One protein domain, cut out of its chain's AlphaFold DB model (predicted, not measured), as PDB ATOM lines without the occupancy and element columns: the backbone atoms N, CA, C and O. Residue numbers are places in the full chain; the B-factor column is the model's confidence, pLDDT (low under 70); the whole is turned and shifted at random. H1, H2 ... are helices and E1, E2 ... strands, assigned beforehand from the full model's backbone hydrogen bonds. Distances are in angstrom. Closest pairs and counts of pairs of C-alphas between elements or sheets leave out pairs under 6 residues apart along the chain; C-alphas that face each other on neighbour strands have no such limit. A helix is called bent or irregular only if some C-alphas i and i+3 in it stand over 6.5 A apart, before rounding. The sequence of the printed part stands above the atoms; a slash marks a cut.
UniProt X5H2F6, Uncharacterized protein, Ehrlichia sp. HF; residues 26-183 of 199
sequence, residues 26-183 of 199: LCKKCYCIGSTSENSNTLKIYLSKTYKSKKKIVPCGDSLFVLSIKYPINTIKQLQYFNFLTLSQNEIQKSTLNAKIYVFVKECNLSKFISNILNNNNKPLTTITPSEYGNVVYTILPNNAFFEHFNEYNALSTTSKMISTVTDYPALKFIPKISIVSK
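This is residues 26 to 183 of the 199 residues of an uncharacterized protein of Ehrlichia sp. HF (UniProt X5H2F6). A strongly twisted six-stranded sheet, curled like part of a barrel, makes the body, with H3 over one face and H4 on the opposite face. The bent strands E3 and E4 run side by side to the small helices H1 and H2 at one end; the turn of the E1 and E2 hairpin lies at the other, and H5 lies off the sheet. The printed part has 158 residues, with five named helices and seven named strands in the order E1 E2 E3 H1 H2 E4 H3 E5 E6 H4 E7 H5. The sheet's order is E6 E4 E3 E1 E2 E7, mixed, and the class is mixed, helices and strands. The whole is compact, with a radius of gyration of the C-alphas of 16.3 A and spans of 50 by 40 by 34 A.

E1, residues 29 to 37, begins at C-alpha 29 (-32.913, 47.928, -42.460) and is 24.0 A long. E2 is residues 40 to 46. E3, residues 63 to 72, is 25.6 A long and bends by 62 degrees at residue 68. H1 is residues 73 to 81 and H2 residues 89 to 92. E4, residues 96 to 105, is 24.7 A long and bends by 57 degrees at residue 99. H3 is residues 107 to 117, E5 residues 126 to 128, and E6, residues 134 to 140, is 17.8 A long. H4, residues 152 to 163, is 16.1 A long. E7 is residues 171 to 175, and H5, residues 178 to 183, ends at C-alpha 183 (-31.706, 56.454, -70.843).

E1 and E2 form an antiparallel hairpin, with N 46 and O 33 at 2.8 A. E3 is antiparallel to E1, with N 64 and O 34 at 2.8 A, and to E4, with N 71 and O 97 at 2.7 A. The edge strand E6 is antiparallel to E4, with N 102 and O 138 at 2.8 A. The edge strand E7 is parallel to E2, with N 43 and O 171 at 2.8 A. H3 is on the sheet at a height of 8.9 A. H4, on the opposite face at a height of 5.8 A, lies over none of the strands; its closest C-alphas to E6 are Thr 159 and Val 137, 6.8 A apart. H1 only grazes the sheet with residues 73 to 76, and only just touches H2, with 3 pairs of C-alphas within 8 A. E5 pairs with no named strand, but residues 126 to 127 of it pair antiparallel with residues 26 to 27. In H4 every O i to N i+4 pair is within hydrogen-bond range; H1 has 4 of 5, H3 5 of 7, H5 0 of 2 with 2 of 3 O i to N i+3 pairs, and H2 is too short for an i+4 pair.

The two C-alphas farthest apart, those of Asn 39 and Gln 89, are 50.7 A apart. The printed part has no cut; the links E2 to E3 and E6 to H4 are long. Mean pLDDT of the printed part is 78.8, and residues 49 to 55, 81, 119 to 125, 143 to 149, 160 to 168 and 177 to 183 are under 70.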
ATOM      1  N   LEU A  26     -38.926  41.430 -37.351       86.62
ATOM      2  CA  LEU A  26     -37.555  41.861 -37.112       86.62
ATOM      3  C   LEU A  26     -37.090  42.707 -38.302       86.62
ATOM      4  O   LEU A  26     -36.812  42.186 -39.389       86.62
ATOM      5  N   CYS A  27     -37.027  44.021 -38.099       86.25
ATOM      6  CA  CYS A  27     -36.545  44.976 -39.084       86.25
ATOM      7  C   CYS A  27     -35.014  44.988 -39.094       86.25
ATOM      8  O   CYS A  27     -34.367  45.317 -38.103       86.25
ATOM      9  N   LYS A  28     -34.433  44.640 -40.247       82.44
ATOM     10  CA  LYS A  28     -32.978  44.657 -40.468       82.44
ATOM     11  C   LYS A  28     -32.472  46.003 -40.961       82.44
ATOM     12  O   LYS A  28     -31.338  46.380 -40.694       82.44
ATOM     13  N   LYS A  29     -33.263  46.662 -41.810       85.31
ATOM     14  CA  LYS A  29     -32.913  47.928 -42.460       85.31
ATOM     15  C   LYS A  29     -34.182  48.726 -42.668       85.31
ATOM     16  O   LYS A  29     -35.144  48.175 -43.195       85.31
ATOM     17  N   CYS A  30     -34.134  50.007 -42.336       87.50
ATOM     18  CA  CYS A  30     -35.194  50.968 -42.588       87.50
ATOM     19  C   CYS A  30     -34.583  52.195 -43.266       87.50
ATOM     20  O   CYS A  30     -33.496  52.640 -42.889       87.50
ATOM     21  N   TYR A  31     -35.238  52.722 -44.296       87.44
ATOM     22  CA  TYR A  31     -34.848  53.992 -44.899       87.44
ATOM     23  C   TYR A  31     -36.061  54.732 -45.452       87.44
ATOM     24  O   TYR A  31     -36.961  54.123 -46.030       87.44
ATOM     25  N   CYS A  32     -36.062  56.052 -45.276       89.94
ATOM     26  CA  CYS A  32     -37.061  56.940 -45.853       89.94
ATOM     27  C   CYS A  32     -36.811  57.093 -47.360       89.94
ATOM     28  O   CYS A  32     -35.675  57.334 -47.785       89.94
ATOM     29  N   ILE A  33     -37.866  56.937 -48.157       90.50
ATOM     30  CA  ILE A  33     -37.855  57.142 -49.612       90.50
ATOM     31  C   ILE A  33     -38.783  58.265 -50.060       90.50
ATOM     32  O   ILE A  33     -38.715  58.667 -51.218       90.50
ATOM     33  N   GLY A  34     -39.619  58.795 -49.175       90.31
ATOM     34  CA  GLY A  34     -40.427  59.955 -49.491       90.31
ATOM     35  C   GLY A  34     -40.984  60.631 -48.260       90.31
ATOM     36  O   GLY A  34     -41.146  59.993 -47.226       90.31
ATOM     37  N   SER A  35     -41.250  61.919 -48.395       91.75
ATOM     38  CA  SER A  35     -41.771  62.767 -47.331       91.75
ATOM     39  C   SER A  35     -42.621  63.884 -47.929       91.75
ATOM     40  O   SER A  35     -42.429  64.263 -49.097       91.75
ATOM     41  N   THR A  36     -43.576  64.391 -47.160       91.44
ATOM     42  CA  THR A  36     -44.207  65.678 -47.444       91.44
ATOM     43  C   THR A  36     -43.296  66.803 -46.946       91.44
ATOM     44  O   THR A  36     -42.298  66.581 -46.256       91.44
ATOM     45  N   SER A  37     -43.564  68.026 -47.392       84.50
ATOM     46  CA  SER A  37     -42.999  69.230 -46.771       84.50
ATOM     47  C   SER A  37     -44.057  69.852 -45.872       84.50
ATOM     48  O   SER A  37     -45.234  69.700 -46.186       84.50
ATOM     49  N   GLU A  38     -43.652  70.610 -44.851       74.44
ATOM     50  CA  GLU A  38     -44.545  71.234 -43.849       74.44
ATOM     51  C   GLU A  38     -45.788  71.913 -44.453       74.44
ATOM     52  O   GLU A  38     -46.880  71.795 -43.914       74.44
ATOM     53  N   ASN A  39     -45.658  72.534 -45.631       76.88
ATOM     54  CA  ASN A  39     -46.752  73.255 -46.296       76.88
ATOM     55  C   ASN A  39     -47.290  72.559 -47.558       76.88
ATOM     56  O   ASN A  39     -47.779  73.217 -48.476       76.88
ATOM     57  N   SER A  40     -47.139  71.238 -47.688       80.75
ATOM     58  CA  SER A  40     -47.597  70.516 -48.879       80.75
ATOM     59  C   SER A  40     -48.231  69.180 -48.543       80.75
ATOM     60  O   SER A  40     -47.588  68.304 -47.980       80.75
ATOM     61  N   ASN A  41     -49.437  68.958 -49.060       81.69
ATOM     62  CA  ASN A  41     -50.091  67.652 -49.039       81.69
ATOM     63  C   ASN A  41     -49.606  66.726 -50.182       81.69
ATOM     64  O   ASN A  41     -50.367  65.931 -50.733       81.69
ATOM     65  N   THR A  42     -48.355  66.890 -50.633       87.56
ATOM     66  CA  THR A  42     -47.756  66.085 -51.708       87.56
ATOM     67  C   THR A  42     -46.556  65.304 -51.191       87.56
ATOM     68  O   THR A  42     -45.526  65.879 -50.835       87.56
ATOM     69  N   LEU A  43     -46.660  63.979 -51.222       89.00
ATOM     70  CA  LEU A  43     -45.595  63.059 -50.848       89.00
ATOM     71  C   LEU A  43     -44.618  62.902 -52.014       89.00
ATOM     72  O   LEU A  43     -44.931  62.297 -53.046       89.00
ATOM     73  N   LYS A  44     -43.410  63.445 -51.851       89.88
ATOM     74  CA  LYS A  44     -42.339  63.332 -52.847       89.88
ATOM     75  C   LYS A  44     -41.600  62.016 -52.650       89.88
ATOM     76  O   LYS A  44     -40.863  61.869 -51.682       89.88
ATOM     77  N   ILE A  45     -41.764  61.073 -53.572       88.31
ATOM     78  CA  ILE A  45     -41.153  59.740 -53.518       88.31
ATOM     79  C   ILE A  45     -39.943  59.691 -54.447       88.31
ATOM     80  O   ILE A  45     -40.070  59.829 -55.660       88.31
ATOM     81  N   TYR A  46     -38.765  59.435 -53.895       86.81
ATOM     82  CA  TYR A  46     -37.519  59.309 -54.639       86.81
ATOM     83  C   TYR A  46     -37.245  57.843 -54.962       86.81
ATOM     84  O   TYR A  46     -36.821  57.058 -54.109       86.81
ATOM     85  N   LEU A  47     -37.450  57.488 -56.226       81.88
ATOM     86  CA  LEU A  47     -37.316  56.117 -56.698       81.88
ATOM     87  C   LEU A  47     -35.865  55.640 -56.656       81.88
ATOM     88  O   LEU A  47     -34.923  56.391 -56.931       81.88
ATOM     89  N   SER A  48     -35.672  54.353 -56.376       70.00
ATOM     90  CA  SER A  48     -34.370  53.673 -56.371       70.00
ATOM     91  C   SER A  48     -33.341  54.273 -55.404       70.00
ATOM     92  O   SER A  48     -32.149  53.947 -55.475       70.00
ATOM     93  N   LYS A  49     -33.769  55.146 -54.484       66.25
ATOM     94  CA  LYS A  49     -32.919  55.653 -53.411       66.25
ATOM     95  C   LYS A  49     -32.835  54.575 -52.337       66.25
ATOM     96  O   LYS A  49     -33.829  54.183 -51.742       66.25
ATOM     97  N   THR A  50     -31.635  54.047 -52.127       60.91
ATOM     98  CA  THR A  50     -31.382  53.010 -51.119       60.91
ATOM     99  C   THR A  50     -30.680  53.604 -49.903       60.91
ATOM    100  O   THR A  50     -30.088  54.681 -49.991       60.91
ATOM    101  N   TYR A  51     -30.660  52.858 -48.794       55.72
ATOM    102  CA  TYR A  51     -29.888  53.167 -47.580       55.72
ATOM    103  C   TYR A  51     -28.417  53.567 -47.846       55.72
ATOM    104  O   TYR A  51     -27.823  54.295 -47.057       55.72
ATOM    105  N   LYS A  52     -27.831  53.118 -48.966       58.53
ATOM    106  CA  LYS A  52     -26.445  53.418 -49.367       58.53
ATOM    107  C   LYS A  52     -26.273  54.769 -50.087       58.53
ATOM    108  O   LYS A  52     -25.162  55.103 -50.487       58.53
ATOM    109  N   SER A  53     -27.343  55.535 -50.315       61.88
ATOM    110  CA  SER A  53     -27.245  56.846 -50.967       61.88
ATOM    111  C   SER A  53     -26.601  57.881 -50.038       61.88
ATOM    112  O   SER A  53     -27.022  58.027 -48.893       61.88
ATOM    113  N   LYS A  54     -25.637  58.657 -50.558       63.12
ATOM    114  CA  LYS A  54     -24.997  59.772 -49.831       63.12
ATOM    115  C   LYS A  54     -25.985  60.886 -49.446       63.12
ATOM    116  O   LYS A  54     -25.737  61.613 -48.496       63.12
ATOM    117  N   LYS A  55     -27.112  61.013 -50.157       69.38
ATOM    118  CA  LYS A  55     -28.174  61.989 -49.862       69.38
ATOM    119  C   LYS A  55     -29.379  61.271 -49.254       69.38
ATOM    120  O   LYS A  55     -30.333  60.964 -49.972       69.38
ATOM    121  N   LYS A  56     -29.337  60.964 -47.956       76.50
ATOM    122  CA  LYS A  56     -30.494  60.385 -47.249       76.50
ATOM    123  C   LYS A  56     -31.666  61.373 -47.268       76.50
ATOM    124  O   LYS A  56     -31.455  62.581 -47.283       76.50
ATOM    125  N   ILE A  57     -32.888  60.859 -47.355       83.69
ATOM    126  CA  ILE A  57     -34.092  61.685 -47.208       83.69
ATOM    127  C   ILE A  57     -34.357  61.802 -45.721       83.69
ATOM    128  O   ILE A  57     -34.403  60.783 -45.028       83.69
ATOM    129  N   VAL A  58     -34.485  63.036 -45.252       87.12
ATOM    130  CA  VAL A  58     -34.903  63.314 -43.885       87.12
ATOM    131  C   VAL A  58     -36.425  63.213 -43.870       87.12
ATOM    132  O   VAL A  58     -37.069  63.920 -44.643       87.12
ATOM    133  N   PRO A  59     -37.005  62.291 -43.089       89.31
ATOM    134  CA  PRO A  59     -38.453  62.196 -42.989       89.31
ATOM    135  C   PRO A  59     -39.025  63.462 -42.336       89.31
ATOM    136  O   PRO A  59     -38.468  63.961 -41.360       89.31
ATOM    137  N   CYS A  60     -40.121  63.963 -42.893       90.38
ATOM    138  CA  CYS A  60     -40.857  65.138 -42.436       90.38
ATOM    139  C   CYS A  60     -42.314  64.987 -42.891       90.38
ATOM    140  O   CYS A  60     -42.555  64.402 -43.952       90.38
ATOM    141  N   GLY A  61     -43.262  65.446 -42.072       91.50
ATOM    142  CA  GLY A  61     -44.684  65.221 -42.303       91.50
ATOM    143  C   GLY A  61     -45.021  63.743 -42.534       91.50
ATOM    144  O   GLY A  61     -44.412  62.839 -41.951       91.50
ATOM    145  N   ASP A  62     -45.959  63.477 -43.437       91.75
ATOM    146  CA  ASP A  62     -46.245  62.127 -43.904       91.75
ATOM    147  C   ASP A  62     -45.047  61.560 -44.665       91.75
ATOM    148  O   ASP A  62     -44.490  62.194 -45.564       91.75
ATOM    149  N   SER A  63     -44.636  60.342 -44.321       92.69
ATOM    150  CA  SER A  63     -43.393  59.761 -44.823       92.69
ATOM    151  C   SER A  63     -43.558  58.310 -45.263       92.69
ATOM    152  O   SER A  63     -44.275  57.518 -44.656       92.69
ATOM    153  N   LEU A  64     -42.846  57.938 -46.326       92.94
ATOM    154  CA  LEU A  64     -42.806  56.583 -46.865       92.94
ATOM    155  C   LEU A  64     -41.454  55.942 -46.570       92.94
ATOM    156  O   LEU A  64     -40.406  56.423 -47.011       92.94
ATOM    157  N   PHE A  65     -41.491  54.810 -45.881       92.00
ATOM    158  CA  PHE A  65     -40.312  54.039 -45.513       92.00
ATOM    159  C   PHE A  65     -40.279  52.696 -46.227       92.00
ATOM    160  O   PHE A  65     -41.309  52.062 -46.438       92.00
ATOM    161  N   VAL A  66     -39.073  52.224 -46.540       91.06
ATOM    162  CA  VAL A  66     -38.840  50.853 -46.998       91.06
ATOM    163  C   VAL A  66     -38.125  50.080 -45.910       91.06
ATOM    164  O   VAL A  66     -37.027  50.449 -45.483       91.06
ATOM    165  N   LEU A  67     -38.741  48.982 -45.485       90.38
ATOM    166  CA  LEU A  67     -38.214  48.117 -44.442       90.38
ATOM    167  C   LEU A  67     -37.830  46.772 -45.039       90.38
ATOM    168  O   LEU A  67     -38.607  46.149 -45.758       90.38
ATOM    169  N   SER A  68     -36.623  46.314 -44.723       90.12
ATOM    170  CA  SER A  68     -36.173  44.951 -45.012       90.12
ATOM    171  C   SER A  68     -36.493  44.056 -43.822       90.12
ATOM    172  O   SER A  68     -35.934  44.243 -42.739       90.12
ATOM    173  N   ILE A  69     -37.364  43.078 -44.042       91.31
ATOM    174  CA  ILE A  69     -37.933  42.216 -43.003       91.31
ATOM    175  C   ILE A  69     -37.803  40.732 -43.370       91.31
ATOM    176  O   ILE A  69     -37.418  40.374 -44.486       91.31
ATOM    177  N   LYS A  70     -38.134  39.865 -42.411       91.00
ATOM    178  CA  LYS A  70     -38.353  38.429 -42.617       91.00
ATOM    179  C   LYS A  70     -39.852  38.135 -42.542       91.00
ATOM    180  O   LYS A  70     -40.438  38.237 -41.471       91.00
ATOM    181  N   TYR A  71     -40.460  37.786 -43.668       90.81
ATOM    182  CA  TYR A  71     -41.885  37.505 -43.786       90.81
ATOM    183  C   TYR A  71     -42.185  36.030 -43.468       90.81
ATOM    184  O   TYR A  71     -41.493  35.164 -44.011       90.81
ATOM    185  N   PRO A  72     -43.191  35.706 -42.633       90.69
ATOM    186  CA  PRO A  72     -43.551  34.324 -42.315       90.69
ATOM    187  C   PRO A  72     -43.935  33.499 -43.548       90.69
ATOM    188  O   PRO A  72     -44.818  33.891 -44.315       90.69
ATOM    189  N   ILE A  73     -43.325  32.319 -43.710       88.75
ATOM    190  CA  ILE A  73     -43.593  31.445 -44.865       88.75
ATOM    191  C   ILE A  73     -45.052  30.976 -44.901       88.75
ATOM    192  O   ILE A  73     -45.626  30.850 -45.976       88.75
ATOM    193  N   ASN A  74     -45.679  30.761 -43.739       86.31
ATOM    194  CA  ASN A  74     -47.034  30.207 -43.642       86.31
ATOM    195  C   ASN A  74     -48.076  31.101 -44.324       86.31
ATOM    196  O   ASN A  74     -49.012  30.602 -44.940       86.31
ATOM    197  N   THR A  75     -47.889  32.420 -44.283       84.19
ATOM    198  CA  THR A  75     -48.754  33.370 -44.997       84.19
ATOM    199  C   THR A  75     -48.544  33.312 -46.505       84.19
ATOM    200  O   THR A  75     -49.483  33.482 -47.271       84.19
ATOM    201  N   ILE A  76     -47.318  33.037 -46.946       84.06
ATOM    202  CA  ILE A  76     -46.990  32.933 -48.369       84.06
ATOM    203  C   ILE A  76     -47.495  31.594 -48.930       84.06
ATOM    204  O   ILE A  76     -48.038  31.566 -50.030       84.06
ATOM    205  N   LYS A  77     -47.431  30.509 -48.143       84.12
ATOM    206  CA  LYS A  77     -48.013  29.199 -48.491       84.12
ATOM    207  C   LYS A  77     -49.511  29.290 -48.787       84.12
ATOM    208  O   LYS A  77     -49.971  28.656 -49.726       84.12
ATOM    209  N   GLN A  78     -50.260  30.132 -48.066       81.88
ATOM    210  CA  GLN A  78     -51.680  30.377 -48.369       81.88
ATOM    211  C   GLN A  78     -51.890  30.853 -49.812       81.88
ATOM    212  O   GLN A  78     -52.810  30.395 -50.473       81.88
ATOM    213  N   LEU A  79     -51.010  31.713 -50.327       81.06
ATOM    214  CA  LEU A  79     -51.074  32.218 -51.702       81.06
ATOM    215  C   LEU A  79     -50.585  31.199 -52.741       81.06
ATOM    216  O   LEU A  79     -50.999  31.264 -53.898       81.06
ATOM    217  N   GLN A  80     -49.739  30.250 -52.332       75.62
ATOM    218  CA  GLN A  80     -49.340  29.119 -53.168       75.62
ATOM    219  C   GLN A  80     -50.518  28.173 -53.430       75.62
ATOM    220  O   GLN A  80     -50.677  27.730 -54.561       75.62
ATOM    221  N   TYR A  81     -51.382  27.915 -52.438       69.31
ATOM    222  CA  TYR A  81     -52.576  27.072 -52.630       69.31
ATOM    223  C   TYR A  81     -53.529  27.609 -53.707       69.31
ATOM    224  O   TYR A  81     -54.216  26.833 -54.361       69.31
ATOM    225  N   PHE A  82     -53.540  28.924 -53.925       70.56
ATOM    226  CA  PHE A  82     -54.327  29.564 -54.979       70.56
ATOM    227  C   PHE A  82     -53.557  29.726 -56.304       70.56
ATOM    228  O   PHE A  82     -54.011  30.448 -57.188       70.56
ATOM    229  N   ASN A  83     -52.383  29.094 -56.449       70.88
ATOM    230  CA  ASN A  83     -51.480  29.217 -57.603       70.88
ATOM    231  C   ASN A  83     -51.082  30.665 -57.947       70.88
ATOM    232  O   ASN A  83     -50.706  30.967 -59.078       70.88
ATOM    233  N   PHE A  84     -51.137  31.579 -56.972       76.19
ATOM    234  CA  PHE A  84     -50.777  32.981 -57.194       76.19
ATOM    235  C   PHE A  84     -49.279  33.246 -57.040       76.19
ATOM    236  O   PHE A  84     -48.768  34.219 -57.595       76.19
ATOM    237  N   LEU A  85     -48.577  32.399 -56.284       77.44
ATOM    238  CA  LEU A  85     -47.137  32.476 -56.072       77.44
ATOM    239  C   LEU A  85     -46.512  31.088 -56.178       77.44
ATOM    240  O   LEU A  85     -46.990  30.134 -55.569       77.44
ATOM    241  N   THR A  86     -45.387  31.009 -56.883       78.00
ATOM    242  CA  THR A  86     -44.548  29.809 -56.918       78.00
ATOM    243  C   THR A  86     -43.434  29.957 -55.892       78.00
ATOM    244  O   THR A  86     -42.767  30.991 -55.854       78.00
ATOM    245  N   LEU A  87     -43.238  28.935 -55.061       78.31
ATOM    246  CA  LEU A  87     -42.120  28.831 -54.124       78.31
ATOM    247  C   LEU A  87     -41.235  27.656 -54.527       78.31
ATOM    248  O   LEU A  87     -41.738  26.580 -54.853       78.31
ATOM    249  N   SER A  88     -39.922  27.842 -54.473       81.69
ATOM    250  CA  SER A  88     -38.968  26.742 -54.625       81.69
ATOM    251  C   SER A  88     -38.987  25.817 -53.399       81.69
ATOM    252  O   SER A  88     -39.353  26.227 -52.295       81.69
ATOM    253  N   GLN A  89     -38.529  24.572 -53.558       80.88
ATOM    254  CA  GLN A  89     -38.430  23.612 -52.445       80.88
ATOM    255  C   GLN A  89     -37.593  24.166 -51.278       80.88
ATOM    256  O   GLN A  89     -37.991  24.066 -50.116       80.88
ATOM    257  N   ASN A  90     -36.495  24.858 -51.594       82.38
ATOM    258  CA  ASN A  90     -35.633  25.514 -50.610       82.38
ATOM    259  C   ASN A  90     -36.339  26.641 -49.841       82.38
ATOM    260  O   ASN A  90     -35.965  26.950 -48.712       82.38
ATOM    261  N   GLU A  91     -37.325  27.307 -50.439       83.50
ATOM    262  CA  GLU A  91     -38.112  28.348 -49.769       83.50
ATOM    263  C   GLU A  91     -39.191  27.756 -48.867       83.50
ATOM    264  O   GLU A  91     -39.405  28.264 -47.769       83.50
ATOM    265  N   ILE A  92     -39.815  26.654 -49.284       82.81
ATOM    266  CA  ILE A  92     -40.862  25.952 -48.523       82.81
ATOM    267  C   ILE A  92     -40.338  25.422 -47.179       82.81
ATOM    268  O   ILE A  92     -41.098  25.376 -46.204       82.81
ATOM    269  N   GLN A  93     -39.055  25.048 -47.132       85.19
ATOM    270  CA  GLN A  93     -38.363  24.554 -45.936       85.19
ATOM    271  C   GLN A  93     -37.964  25.669 -44.952       85.19
ATOM    272  O   GLN A  93     -37.668  25.392 -43.791       85.19
ATOM    273  N   LYS A  94     -37.954  26.940 -45.375       86.75
ATOM    274  CA  LYS A  94     -37.596  28.068 -44.500       86.75
ATOM    275  C   LYS A  94     -38.792  28.495 -43.660       86.75
ATOM    276  O   LYS A  94     -39.907  28.550 -44.157       86.75
ATOM    277  N   SER A  95     -38.555  28.924 -42.420       87.38
ATOM    278  CA  SER A  95     -39.598  29.533 -41.573       87.38
ATOM    279  C   SER A  95     -40.020  30.929 -42.049       87.38
ATOM    280  O   SER A  95     -41.153  31.366 -41.832       87.38
ATOM    281  N   THR A  96     -39.108  31.644 -42.711       89.31
ATOM    282  CA  THR A  96     -39.317  33.009 -43.197       89.31
ATOM    283  C   THR A  96     -38.615  33.240 -44.531       89.31
ATOM    284  O   THR A  96     -37.574  32.639 -44.807       89.31
ATOM    285  N   LEU A  97     -39.142  34.165 -45.331       88.88
ATOM    286  CA  LEU A  97     -38.484  34.687 -46.529       88.88
ATOM    287  C   LEU A  97     -38.059  36.130 -46.308       88.88
ATOM    288  O   LEU A  97     -38.703  36.878 -45.576       88.88
ATOM    289  N   ASN A  98     -36.963  36.543 -46.941       88.69
ATOM    290  CA  ASN A  98     -36.651  37.966 -46.978       88.69
ATOM    291  C   ASN A  98     -37.779  38.681 -47.727       88.69
ATOM    292  O   ASN A  98     -38.281  38.163 -48.717       88.69
ATOM    293  N   ALA A  99     -38.159  39.862 -47.259       90.44
ATOM    294  CA  ALA A  99     -39.145  40.701 -47.917       90.44
ATOM    295  C   ALA A  99     -38.785  42.176 -47.751       90.44
ATOM    296  O   ALA A  99     -38.009  42.556 -46.866       90.44
ATOM    297  N   LYS A 100     -39.364  43.007 -48.614       91.06
ATOM    298  CA  LYS A 100     -39.412  44.452 -48.414       91.06
ATOM    299  C   LYS A 100     -40.857  44.887 -48.277       91.06
ATOM    300  O   LYS A 100     -41.683  44.503 -49.100       91.06
ATOM    301  N   ILE A 101     -41.135  45.704 -47.273       92.44
ATOM    302  CA  ILE A 101     -42.433  46.357 -47.116       92.44
ATOM    303  C   ILE A 101     -42.259  47.864 -47.227       92.44
ATOM    304  O   ILE A 101     -41.254  48.419 -46.777       92.44
ATOM    305  N   TYR A 102     -43.239  48.499 -47.847       92.69
ATOM    306  CA  TYR A 102     -43.354  49.941 -47.970       92.69
ATOM    307  C   TYR A 102     -44.382  50.379 -46.941       92.69
ATOM    308  O   TYR A 102     -45.537  49.967 -47.033       92.69
ATOM    309  N   VAL A 103     -43.955  51.156 -45.954       92.69
ATOM    310  CA  VAL A 103     -44.793  51.603 -44.839       92.69
ATOM    311  C   VAL A 103     -44.997  53.102 -44.968       92.69
ATOM    312  O   VAL A 103     -44.034  53.866 -44.913       92.69
ATOM    313  N   PHE A 104     -46.246  53.505 -45.158       92.88
ATOM    314  CA  PHE A 104     -46.667  54.892 -45.064       92.88
ATOM    315  C   PHE A 104     -46.932  55.222 -43.597       92.88
ATOM    316  O   PHE A 104     -47.772  54.583 -42.964       92.88
ATOM    317  N   VAL A 105     -46.195  56.188 -43.064       92.44
ATOM    318  CA  VAL A 105     -46.267  56.647 -41.677       92.44
ATOM    319  C   VAL A 105     -46.830  58.060 -41.691       92.44
ATOM    320  O   VAL A 105     -46.262  58.935 -42.345       92.44
ATOM    321  N   LYS A 106     -47.935  58.264 -40.968       90.19
ATOM    322  CA  LYS A 106     -48.539  59.589 -40.811       90.19
ATOM    323  C   LYS A 106     -47.652  60.482 -39.946       90.19
ATOM    324  O   LYS A 106     -47.007  59.986 -39.018       90.19
ATOM    325  N   GLU A 107     -47.677  61.784 -40.202       91.19
ATOM    326  CA  GLU A 107     -46.904  62.786 -39.454       91.19
ATOM    327  C   GLU A 107     -47.031  62.630 -37.930       91.19
ATOM    328  O   GLU A 107     -46.025  62.573 -37.221       91.19
ATOM    329  N   CYS A 108     -48.256  62.449 -37.427       91.31
ATOM    330  CA  CYS A 108     -48.534  62.308 -35.995       91.31
ATOM    331  C   CYS A 108     -47.819  61.117 -35.327       91.31
ATOM    332  O   CYS A 108     -47.554  61.147 -34.127       91.31
ATOM    333  N   ASN A 109     -47.457  60.087 -36.097       93.19
ATOM    334  CA  ASN A 109     -46.745  58.904 -35.612       93.19
ATOM    335  C   ASN A 109     -45.254  58.910 -35.971       93.19
ATOM    336  O   ASN A 109     -44.520  57.999 -35.572       93.19
ATOM    337  N   LEU A 110     -44.785  59.913 -36.717       92.31
ATOM    338  CA  LEU A 110     -43.441  59.917 -37.276       92.31
ATOM    339  C   LEU A 110     -42.363  59.944 -36.186       92.31
ATOM    340  O   LEU A 110     -41.425  59.148 -36.231       92.31
ATOM    341  N   SER A 111     -42.512  60.801 -35.174       91.31
ATOM    342  CA  SER A 111     -41.550  60.906 -34.064       91.31
ATOM    343  C   SER A 111     -41.397  59.574 -33.309       91.31
ATOM    344  O   SER A 111     -40.283  59.093 -33.064       91.31
ATOM    345  N   LYS A 112     -42.523  58.901 -33.035       91.75
ATOM    346  CA  LYS A 112     -42.556  57.567 -32.416       91.75
ATOM    347  C   LYS A 112     -41.888  56.511 -33.307       91.75
ATOM    348  O   LYS A 112     -41.128  55.677 -32.826       91.75
ATOM    349  N   PHE A 113     -42.129  56.553 -34.616       91.44
ATOM    350  CA  PHE A 113     -41.509  55.629 -35.569       91.44
ATOM    351  C   PHE A 113     -39.983  55.803 -35.633       91.44
ATOM    352  O   PHE A 113     -39.238  54.824 -35.563       91.44
ATOM    353  N   ILE A 114     -39.501  57.046 -35.738       88.69
ATOM    354  CA  ILE A 114     -38.066  57.362 -35.831       88.69
ATOM    355  C   ILE A 114     -37.334  56.938 -34.556       88.69
ATOM    356  O   ILE A 114     -36.299  56.272 -34.645       88.69
ATOM    357  N   SER A 115     -37.871  57.286 -33.384       85.62
ATOM    358  CA  SER A 115     -37.272  56.930 -32.091       85.62
ATOM    359  C   SER A 115     -37.152  55.417 -31.914       85.62
ATOM    360  O   SER A 115     -36.085  54.927 -31.542       85.62
ATOM    361  N   ASN A 116     -38.188  54.662 -32.284       83.62
ATOM    362  CA  ASN A 116     -38.186  53.209 -32.144       83.62
ATOM    363  C   ASN A 116     -37.283  52.507 -33.170       83.62
ATOM    364  O   ASN A 116     -36.660  51.496 -32.841       83.62
ATOM    365  N   ILE A 117     -37.185  53.009 -34.405       79.56
ATOM    366  CA  ILE A 117     -36.611  52.236 -35.521       79.56
ATOM    367  C   ILE A 117     -35.285  52.790 -36.033       79.56
ATOM    368  O   ILE A 117     -34.397  52.004 -36.357       79.56
ATOM    369  N   LEU A 118     -35.137  54.112 -36.142       72.25
ATOM    370  CA  LEU A 118     -33.953  54.734 -36.748       72.25
ATOM    371  C   LEU A 118     -32.894  55.135 -35.720       72.25
ATOM    372  O   LEU A 118     -31.710  55.079 -36.037       72.25
ATOM    373  N   ASN A 119     -33.298  55.500 -34.502       63.34
ATOM    374  CA  ASN A 119     -32.364  55.943 -33.460       63.34
ATOM    375  C   ASN A 119     -31.776  54.789 -32.630       63.34
ATOM    376  O   ASN A 119     -30.846  54.995 -31.854       63.34
ATOM    377  N   ASN A 120     -32.248  53.557 -32.835       55.88
ATOM    378  CA  ASN A 120     -31.755  52.352 -32.161       55.88
ATOM    379  C   ASN A 120     -30.463  51.798 -32.800       55.88
ATOM    380  O   ASN A 120     -30.349  50.605 -33.071       55.88
ATOM    381  N   ASN A 121     -29.463  52.659 -33.018       49.00
ATOM    382  CA  ASN A 121     -28.195  52.331 -33.693       49.00
ATOM    383  C   ASN A 121     -27.357  51.219 -33.017       49.00
ATOM    384  O   ASN A 121     -26.398  50.752 -33.623       49.00
ATOM    385  N   ASN A 122     -27.734  50.753 -31.817       48.66
ATOM    386  CA  ASN A 122     -26.992  49.752 -31.038       48.66
ATOM    387  C   ASN A 122     -27.748  48.432 -30.775       48.66
ATOM    388  O   ASN A 122     -27.230  47.587 -30.047       48.66
ATOM    389  N   LYS A 123     -28.952  48.210 -31.334       55.16
ATOM    390  CA  LYS A 123     -29.671  46.926 -31.177       55.16
ATOM    391  C   LYS A 123     -29.675  46.116 -32.481       55.16
ATOM    392  O   LYS A 123     -29.982  46.677 -33.530       55.16
ATOM    393  N   PRO A 124     -29.376  44.799 -32.445       53.00
ATOM    394  CA  PRO A 124     -29.151  44.021 -33.664       53.00
ATOM    395  C   PRO A 124     -30.364  43.924 -34.599       53.00
ATOM    396  O   PRO A 124     -30.180  43.755 -35.801       53.00
ATOM    397  N   LEU A 125     -31.593  44.021 -34.090       69.31
ATOM    398  CA  LEU A 125     -32.837  43.965 -34.860       69.31
ATOM    399  C   LEU A 125     -33.934  44.659 -34.041       69.31
ATOM    400  O   LEU A 125     -34.123  44.313 -32.876       69.31
ATOM    401  N   THR A 126     -34.671  45.597 -34.635       79.00
ATOM    402  CA  THR A 126     -35.840  46.206 -33.979       79.00
ATOM    403  C   THR A 126     -37.099  45.461 -34.398       79.00
ATOM    404  O   THR A 126     -37.348  45.295 -35.594       79.00
ATOM    405  N   THR A 127     -37.903  45.030 -33.429       86.56
ATOM    406  CA  THR A 127     -39.245  44.505 -33.701       86.56
ATOM    407  C   THR A 127     -40.182  45.657 -34.060       86.56
ATOM    408  O   THR A 127     -40.278  46.625 -33.314       86.56
ATOM    409  N   ILE A 128     -40.871  45.557 -35.196       88.50
ATOM    410  CA  ILE A 128     -41.872  46.530 -35.644       88.50
ATOM    411  C   ILE A 128     -43.192  45.830 -35.952       88.50
ATOM    412  O   ILE A 128     -43.210  44.873 -36.723       88.50
ATOM    413  N   THR A 129     -44.292  46.378 -35.441       92.38
ATOM    414  CA  THR A 129     -45.643  46.113 -35.949       92.38
ATOM    415  C   THR A 129     -46.100  47.334 -36.758       92.38
ATOM    416  O   THR A 129     -46.298  48.397 -36.170       92.38
ATOM    417  N   PRO A 130     -46.211  47.265 -38.101       91.12
ATOM    418  CA  PRO A 130     -46.463  48.455 -38.920       91.12
ATOM    419  C   PRO A 130     -47.729  49.240 -38.543       91.12
ATOM    420  O   PRO A 130     -47.696  50.471 -38.586       91.12
ATOM    421  N   SER A 131     -48.796  48.551 -38.120       90.62
ATOM    422  CA  SER A 131     -50.068  49.166 -37.711       90.62
ATOM    423  C   SER A 131     -49.961  50.116 -36.516       90.62
ATOM    424  O   SER A 131     -50.819  50.977 -36.352       90.62
ATOM    425  N   GLU A 132     -48.901  50.027 -35.707       91.19
ATOM    426  CA  GLU A 132     -48.654  50.953 -34.591       91.19
ATOM    427  C   GLU A 132     -48.246  52.363 -35.045       91.19
ATOM    428  O   GLU A 132     -48.213  53.283 -34.223       91.19
ATOM    429  N   TYR A 133     -47.885  52.527 -36.323       90.75
ATOM    430  CA  TYR A 133     -47.336  53.770 -36.875       90.75
ATOM    431  C   TYR A 133     -48.063  54.222 -38.142       90.75
ATOM    432  O   TYR A 133     -48.176  55.421 -38.406       90.75
ATOM    433  N   GLY A 134     -48.553  53.278 -38.942       90.31
ATOM    434  CA  GLY A 134     -49.223  53.571 -40.198       90.31
ATOM    435  C   GLY A 134     -49.604  52.306 -40.955       90.31
ATOM    436  O   GLY A 134     -50.019  51.318 -40.356       90.31
ATOM    437  N   ASN A 135     -49.488  52.334 -42.280       91.38
ATOM    438  CA  ASN A 135     -49.978  51.259 -43.139       91.38
ATOM    439  C   ASN A 135     -48.906  50.753 -44.097       91.38
ATOM    440  O   ASN A 135     -48.208  51.523 -44.755       91.38
ATOM    441  N   VAL A 136     -48.826  49.435 -44.240       91.94
ATOM    442  CA  VAL A 136     -48.109  48.781 -45.326       91.94
ATOM    443  C   VAL A 136     -48.897  49.000 -46.611       91.94
ATOM    444  O   VAL A 136     -50.013  48.511 -46.766       91.94
ATOM    445  N   VAL A 137     -48.294  49.728 -47.543       90.38
ATOM    446  CA  VAL A 137     -48.898  50.063 -48.838       90.38
ATOM    447  C   VAL A 137     -48.438  49.120 -49.946       90.38
ATOM    448  O   VAL A 137     -49.128  48.945 -50.946       90.38
ATOM    449  N   TYR A 138     -47.282  48.472 -49.776       90.25
ATOM    450  CA  TYR A 138     -46.775  47.508 -50.747       90.25
ATOM    451  C   TYR A 138     -45.845  46.479 -50.102       90.25
ATOM    452  O   TYR A 138     -45.016  46.830 -49.262       90.25
ATOM    453  N   THR A 139     -45.926  45.219 -50.536       90.06
ATOM    454  CA  THR A 139     -45.001  44.144 -50.142       90.06
ATOM    455  C   THR A 139     -44.322  43.533 -51.367       90.06
ATOM    456  O   THR A 139     -44.971  43.242 -52.372       90.06
ATOM    457  N   ILE A 140     -43.012  43.310 -51.266       87.56
ATOM    458  CA  ILE A 140     -42.189  42.603 -52.253       87.56
ATOM    459  C   ILE A 140     -41.568  41.388 -51.581       87.56
ATOM    460  O   ILE A 140     -40.989  41.506 -50.499       87.56
ATOM    461  N   LEU A 141     -41.611  40.255 -52.276       84.94
ATOM    462  CA  LEU A 141     -40.847  39.054 -51.957       84.94
ATOM    463  C   LEU A 141     -39.674  38.956 -52.956       84.94
ATOM    464  O   LEU A 141     -39.885  38.533 -54.094       84.94
ATOM    465  N   PRO A 142     -38.457  39.423 -52.603       70.56
ATOM    466  CA  PRO A 142     -37.275  39.287 -53.447       70.56
ATOM    467  C   PRO A 142     -37.042  37.829 -53.837       70.56
ATOM    468  O   PRO A 142     -37.228  36.940 -53.010       70.56
ATOM    469  N   ASN A 143     -36.568  37.614 -55.065       65.56
ATOM    470  CA  ASN A 143     -36.252  36.300 -55.645       65.56
ATOM    471  C   ASN A 143     -37.462  35.405 -55.942       65.56
ATOM    472  O   ASN A 143     -37.289  34.230 -56.246       65.56
ATOM    473  N   ASN A 144     -38.675  35.953 -55.908       68.06
ATOM    474  CA  ASN A 144     -39.848  35.268 -56.420       68.06
ATOM    475  C   ASN A 144     -40.115  35.713 -57.871       68.06
ATOM    476  O   ASN A 144     -40.137  36.916 -58.147       68.06
ATOM    477  N   ALA A 145     -40.339  34.757 -58.779       66.12
ATOM    478  CA  ALA A 145     -40.567  34.999 -60.213       66.12
ATOM    479  C   ALA A 145     -41.705  36.004 -60.479       66.12
ATOM    480  O   ALA A 145     -41.684  36.778 -61.435       66.12
ATOM    481  N   PHE A 146     -42.682  36.080 -59.572       65.00
ATOM    482  CA  PHE A 146     -43.772  37.051 -59.633       65.00
ATOM    483  C   PHE A 146     -43.300  38.518 -59.595       65.00
ATOM    484  O   PHE A 146     -43.978  39.413 -60.112       65.00
ATOM    485  N   PHE A 147     -42.122  38.763 -59.011       67.12
ATOM    486  CA  PHE A 147     -41.507  40.077 -58.812       67.12
ATOM    487  C   PHE A 147     -40.216  40.275 -59.627       67.12
ATOM    488  O   PHE A 147     -39.538  41.284 -59.441       67.12
ATOM    489  N   GLU A 148     -39.885  39.364 -60.551       60.59
ATOM    490  CA  GLU A 148     -38.648  39.382 -61.358       60.59
ATOM    491  C   GLU A 148     -38.503  40.640 -62.240       60.59
ATOM    492  O   GLU A 148     -37.401  41.058 -62.587       60.59
ATOM    493  N   HIS A 149     -39.614  41.332 -62.507       64.81
ATOM    494  CA  HIS A 149     -39.657  42.622 -63.206       64.81
ATOM    495  C   HIS A 149     -40.268  43.730 -62.346       64.81
ATOM    496  O   HIS A 149     -41.058  44.549 -62.825       64.81
ATOM    497  N   PHE A 150     -39.972  43.730 -61.045       72.62
ATOM    498  CA  PHE A 150     -40.468  44.764 -60.147       72.62
ATOM    499  C   PHE A 150     -40.025  46.158 -60.615       72.62
ATOM    500  O   PHE A 150     -38.844  46.500 -60.600       72.62
ATOM    501  N   ASN A 151     -41.006  46.978 -60.989       78.69
ATOM    502  CA  ASN A 151     -40.833  48.390 -61.282       78.69
ATOM    503  C   ASN A 151     -41.459  49.196 -60.134       78.69
ATOM    504  O   ASN A 151     -42.680  49.201 -59.971       78.69
ATOM    505  N   GLU A 152     -40.613  49.855 -59.338       81.25
ATOM    506  CA  GLU A 152     -41.025  50.611 -58.146       81.25
ATOM    507  C   GLU A 152     -42.004  51.743 -58.469       81.25
ATOM    508  O   GLU A 152     -42.954  51.956 -57.720       81.25
ATOM    509  N   TYR A 153     -41.822  52.417 -59.609       82.75
ATOM    510  CA  TYR A 153     -42.747  53.451 -60.069       82.75
ATOM    511  C   TYR A 153     -44.126  52.862 -60.359       82.75
ATOM    512  O   TYR A 153     -45.123  53.324 -59.808       82.75
ATOM    513  N   ASN A 154     -44.189  51.801 -61.171       79.69
ATOM    514  CA  ASN A 154     -45.461  51.170 -61.522       79.69
ATOM    515  C   ASN A 154     -46.170  50.650 -60.269       79.69
ATOM    516  O   ASN A 154     -47.347  50.935 -60.078       79.69
ATOM    517  N   ALA A 155     -45.441  49.959 -59.391       80.38
ATOM    518  CA  ALA A 155     -45.975  49.430 -58.144       80.38
ATOM    519  C   ALA A 155     -46.596  50.527 -57.270       80.38
ATOM    520  O   ALA A 155     -47.773  50.443 -56.925       80.38
ATOM    521  N   LEU A 156     -45.838  51.584 -56.966       83.38
ATOM    522  CA  LEU A 156     -46.310  52.653 -56.091       83.38
ATOM    523  C   LEU A 156     -47.382  53.529 -56.753       83.38
ATOM    524  O   LEU A 156     -48.295  53.974 -56.061       83.38
ATOM    525  N   SER A 157     -47.336  53.745 -58.072       77.31
ATOM    526  CA  SER A 157     -48.387  54.493 -58.781       77.31
ATOM    527  C   SER A 157     -49.710  53.722 -58.817       77.31
ATOM    528  O   SER A 157     -50.778  54.300 -58.627       77.31
ATOM    529  N   THR A 158     -49.655  52.402 -58.995       71.81
ATOM    530  CA  THR A 158     -50.835  51.536 -58.980       71.81
ATOM    531  C   THR A 158     -51.424  51.452 -57.576       71.81
ATOM    532  O   THR A 158     -52.637  51.576 -57.416       71.81
ATOM    533  N   THR A 159     -50.579  51.347 -56.551       70.44
ATOM    534  CA  THR A 159     -51.001  51.428 -55.148       70.44
ATOM    535  C   THR A 159     -51.625  52.783 -54.815       70.44
ATOM    536  O   THR A 159     -52.678  52.812 -54.189       70.44
ATOM    537  N   SER A 160     -51.054  53.894 -55.295       68.06
ATOM    538  CA  SER A 160     -51.623  55.243 -55.141       68.06
ATOM    539  C   SER A 160     -53.082  55.291 -55.566       68.06
ATOM    540  O   SER A 160     -53.928  55.743 -54.807       68.06
ATOM    541  N   LYS A 161     -53.386  54.774 -56.761       63.06
ATOM    542  CA  LYS A 161     -54.739  54.790 -57.328       63.06
ATOM    543  C   LYS A 161     -55.741  53.990 -56.492       63.06
ATOM    544  O   LYS A 161     -56.922  54.302 -56.505       63.06
ATOM    545  N   MET A 162     -55.281  52.961 -55.782       58.31
ATOM    546  CA  MET A 162     -56.125  52.139 -54.899       58.31
ATOM    547  C   MET A 162     -56.319  52.755 -53.522       58.31
ATOM    548  O   MET A 162     -57.301  52.477 -52.846       58.31
ATOM    549  N   ILE A 163     -55.348  53.544 -53.094       59.66
ATOM    550  CA  ILE A 163     -55.355  54.225 -51.814       59.66
ATOM    551  C   ILE A 163     -56.219  55.495 -51.885       59.66
ATOM    552  O   ILE A 163     -56.958  55.791 -50.950       59.66
ATOM    553  N   SER A 164     -56.200  56.205 -53.019       50.34
ATOM    554  CA  SER A 164     -56.998  57.417 -53.244       50.34
ATOM    555  C   SER A 164     -58.512  57.200 -53.138       50.34
ATOM    556  O   SER A 164     -59.236  58.159 -52.902       50.34
ATOM    557  N   THR A 165     -59.007  55.964 -53.262       48.50
ATOM    558  CA  THR A 165     -60.437  55.647 -53.107       48.50
ATOM    559  C   THR A 165     -60.891  55.498 -51.650       48.50
ATOM    560  O   THR A 165     -62.071  55.259 -51.425       48.50
ATOM    561  N   VAL A 166     -59.986  55.600 -50.663       50.28
ATOM    562  CA  VAL A 166     -60.282  55.321 -49.239       50.28
ATOM    563  C   VAL A 166     -60.019  56.531 -48.308       50.28
ATOM    564  O   VAL A 166     -60.302  56.457 -47.119       50.28
ATOM    565  N   THR A 167     -59.597  57.687 -48.848       52.03
ATOM    566  CA  THR A 167     -59.265  58.958 -48.140       52.03
ATOM    567  C   THR A 167     -58.125  58.881 -47.095       52.03
ATOM    568  O   THR A 167     -57.768  57.802 -46.637       52.03
ATOM    569  N   ASP A 168     -57.502  60.039 -46.800       63.66
ATOM    570  CA  ASP A 168     -56.316  60.317 -45.943       63.66
ATOM    571  C   ASP A 168     -54.890  60.135 -46.508       63.66
ATOM    572  O   ASP A 168     -53.929  60.160 -45.739       63.66
ATOM    573  N   TYR A 169     -54.696  59.989 -47.822       73.00
ATOM    574  CA  TYR A 169     -53.335  59.928 -48.376       73.00
ATOM    575  C   TYR A 169     -52.974  61.170 -49.195       73.00
ATOM    576  O   TYR A 169     -53.789  61.616 -50.009       73.00
ATOM    577  N   PRO A 170     -51.745  61.695 -49.033       75.06
ATOM    578  CA  PRO A 170     -51.258  62.818 -49.819       75.06
ATOM    579  C   PRO A 170     -51.159  62.453 -51.302       75.06
ATOM    580  O   PRO A 170     -50.982  61.289 -51.680       75.06
ATOM    581  N   ALA A 171     -51.200  63.469 -52.163       81.88
ATOM    582  CA  ALA A 171     -50.913  63.290 -53.581       81.88
ATOM    583  C   ALA A 171     -49.476  62.769 -53.760       81.88
ATOM    584  O   ALA A 171     -48.549  63.258 -53.117       81.88
ATOM    585  N   LEU A 172     -49.257  61.783 -54.635       83.50
ATOM    586  CA  LEU A 172     -47.920  61.222 -54.845       83.50
ATOM    587  C   LEU A 172     -47.197  61.918 -56.000       83.50
ATOM    588  O   LEU A 172     -47.709  61.985 -57.116       83.50
ATOM    589  N   LYS A 173     -45.959  62.363 -55.758       84.44
ATOM    590  CA  LYS A 173     -45.049  62.873 -56.794       84.44
ATOM    591  C   LYS A 173     -43.790  62.020 -56.851       84.44
ATOM    592  O   LYS A 173     -42.995  62.015 -55.914       84.44
ATOM    593  N   PHE A 174     -43.571  61.339 -57.971       84.69
ATOM    594  CA  PHE A 174     -42.391  60.501 -58.167       84.69
ATOM    595  C   PHE A 174     -41.211  61.308 -58.712       84.69
ATOM    596  O   PHE A 174     -41.332  62.028 -59.700       84.69
ATOM    597  N   ILE A 175     -40.053  61.161 -58.076       82.38
ATOM    598  CA  ILE A 175     -38.787  61.770 -58.471       82.38
ATOM    599  C   ILE A 175     -37.880  60.639 -58.980       82.38
ATOM    600  O   ILE A 175     -37.421  59.817 -58.176       82.38
ATOM    601  N   PRO A 176     -37.638  60.545 -60.302       72.94
ATOM    602  CA  PRO A 176     -36.810  59.492 -60.873       72.94
ATOM    603  C   PRO A 176     -35.335  59.673 -60.501       72.94
ATOM    604  O   PRO A 176     -34.856  60.773 -60.217       72.94
ATOM    605  N   LYS A 177     -34.573  58.577 -60.547       67.25
ATOM    606  CA  LYS A 177     -33.112  58.635 -60.445       67.25
ATOM    607  C   LYS A 177     -32.563  59.300 -61.712       67.25
ATOM    608  O   LYS A 177     -32.893  58.867 -62.811       67.25
ATOM    609  N   ILE A 178     -31.685  60.295 -61.564       57.81
ATOM    610  CA  ILE A 178     -31.099  61.082 -62.673       57.81
ATOM    611  C   ILE A 178     -30.500  60.186 -63.785       57.81
ATOM    612  O   ILE A 178     -30.607  60.512 -64.959       57.81
ATOM    613  N   SER A 179     -29.974  59.001 -63.447       50.34
ATOM    614  CA  SER A 179     -29.433  58.035 -64.423       50.34
ATOM    615  C   SER A 179     -30.479  57.290 -65.273       50.34
ATOM    616  O   SER A 179     -30.108  56.593 -66.209       50.34
ATOM    617  N   ILE A 180     -31.763  57.335 -64.903       46.75
ATOM    618  CA  ILE A 180     -32.867  56.727 -65.669       46.75
ATOM    619  C   ILE A 180     -33.382  57.731 -66.702       46.75
ATOM    620  O   ILE A 180     -33.658  57.355 -67.835       46.75
ATOM    621  N   VAL A 181     -33.415  59.018 -66.343       42.94
ATOM    622  CA  VAL A 181     -33.845  60.102 -67.236       42.94
ATOM    623  C   VAL A 181     -32.939  60.194 -68.470       42.94
ATOM    624  O   VAL A 181     -33.445  60.361 -69.574       42.94
ATOM    625  N   SER A 182     -31.628  59.960 -68.331       38.28
ATOM    626  CA  SER A 182     -30.700  59.947 -69.472       38.28
ATOM    627  C   SER A 182     -30.895  58.768 -70.437       38.28
ATOM    628  O   SER A 182     -30.656  58.933 -71.627       38.28
ATOM    629  N   LYS A 183     -31.366  57.601 -69.969       38.88
ATOM    630  CA  LYS A 183     -31.706  56.454 -70.843       38.88
ATOM    631  C   LYS A 183     -33.087  56.571 -71.488       38.88
ATOM    632  O   LYS A 183     -33.325  55.960 -72.521       38.88
TER     633      LYS A 183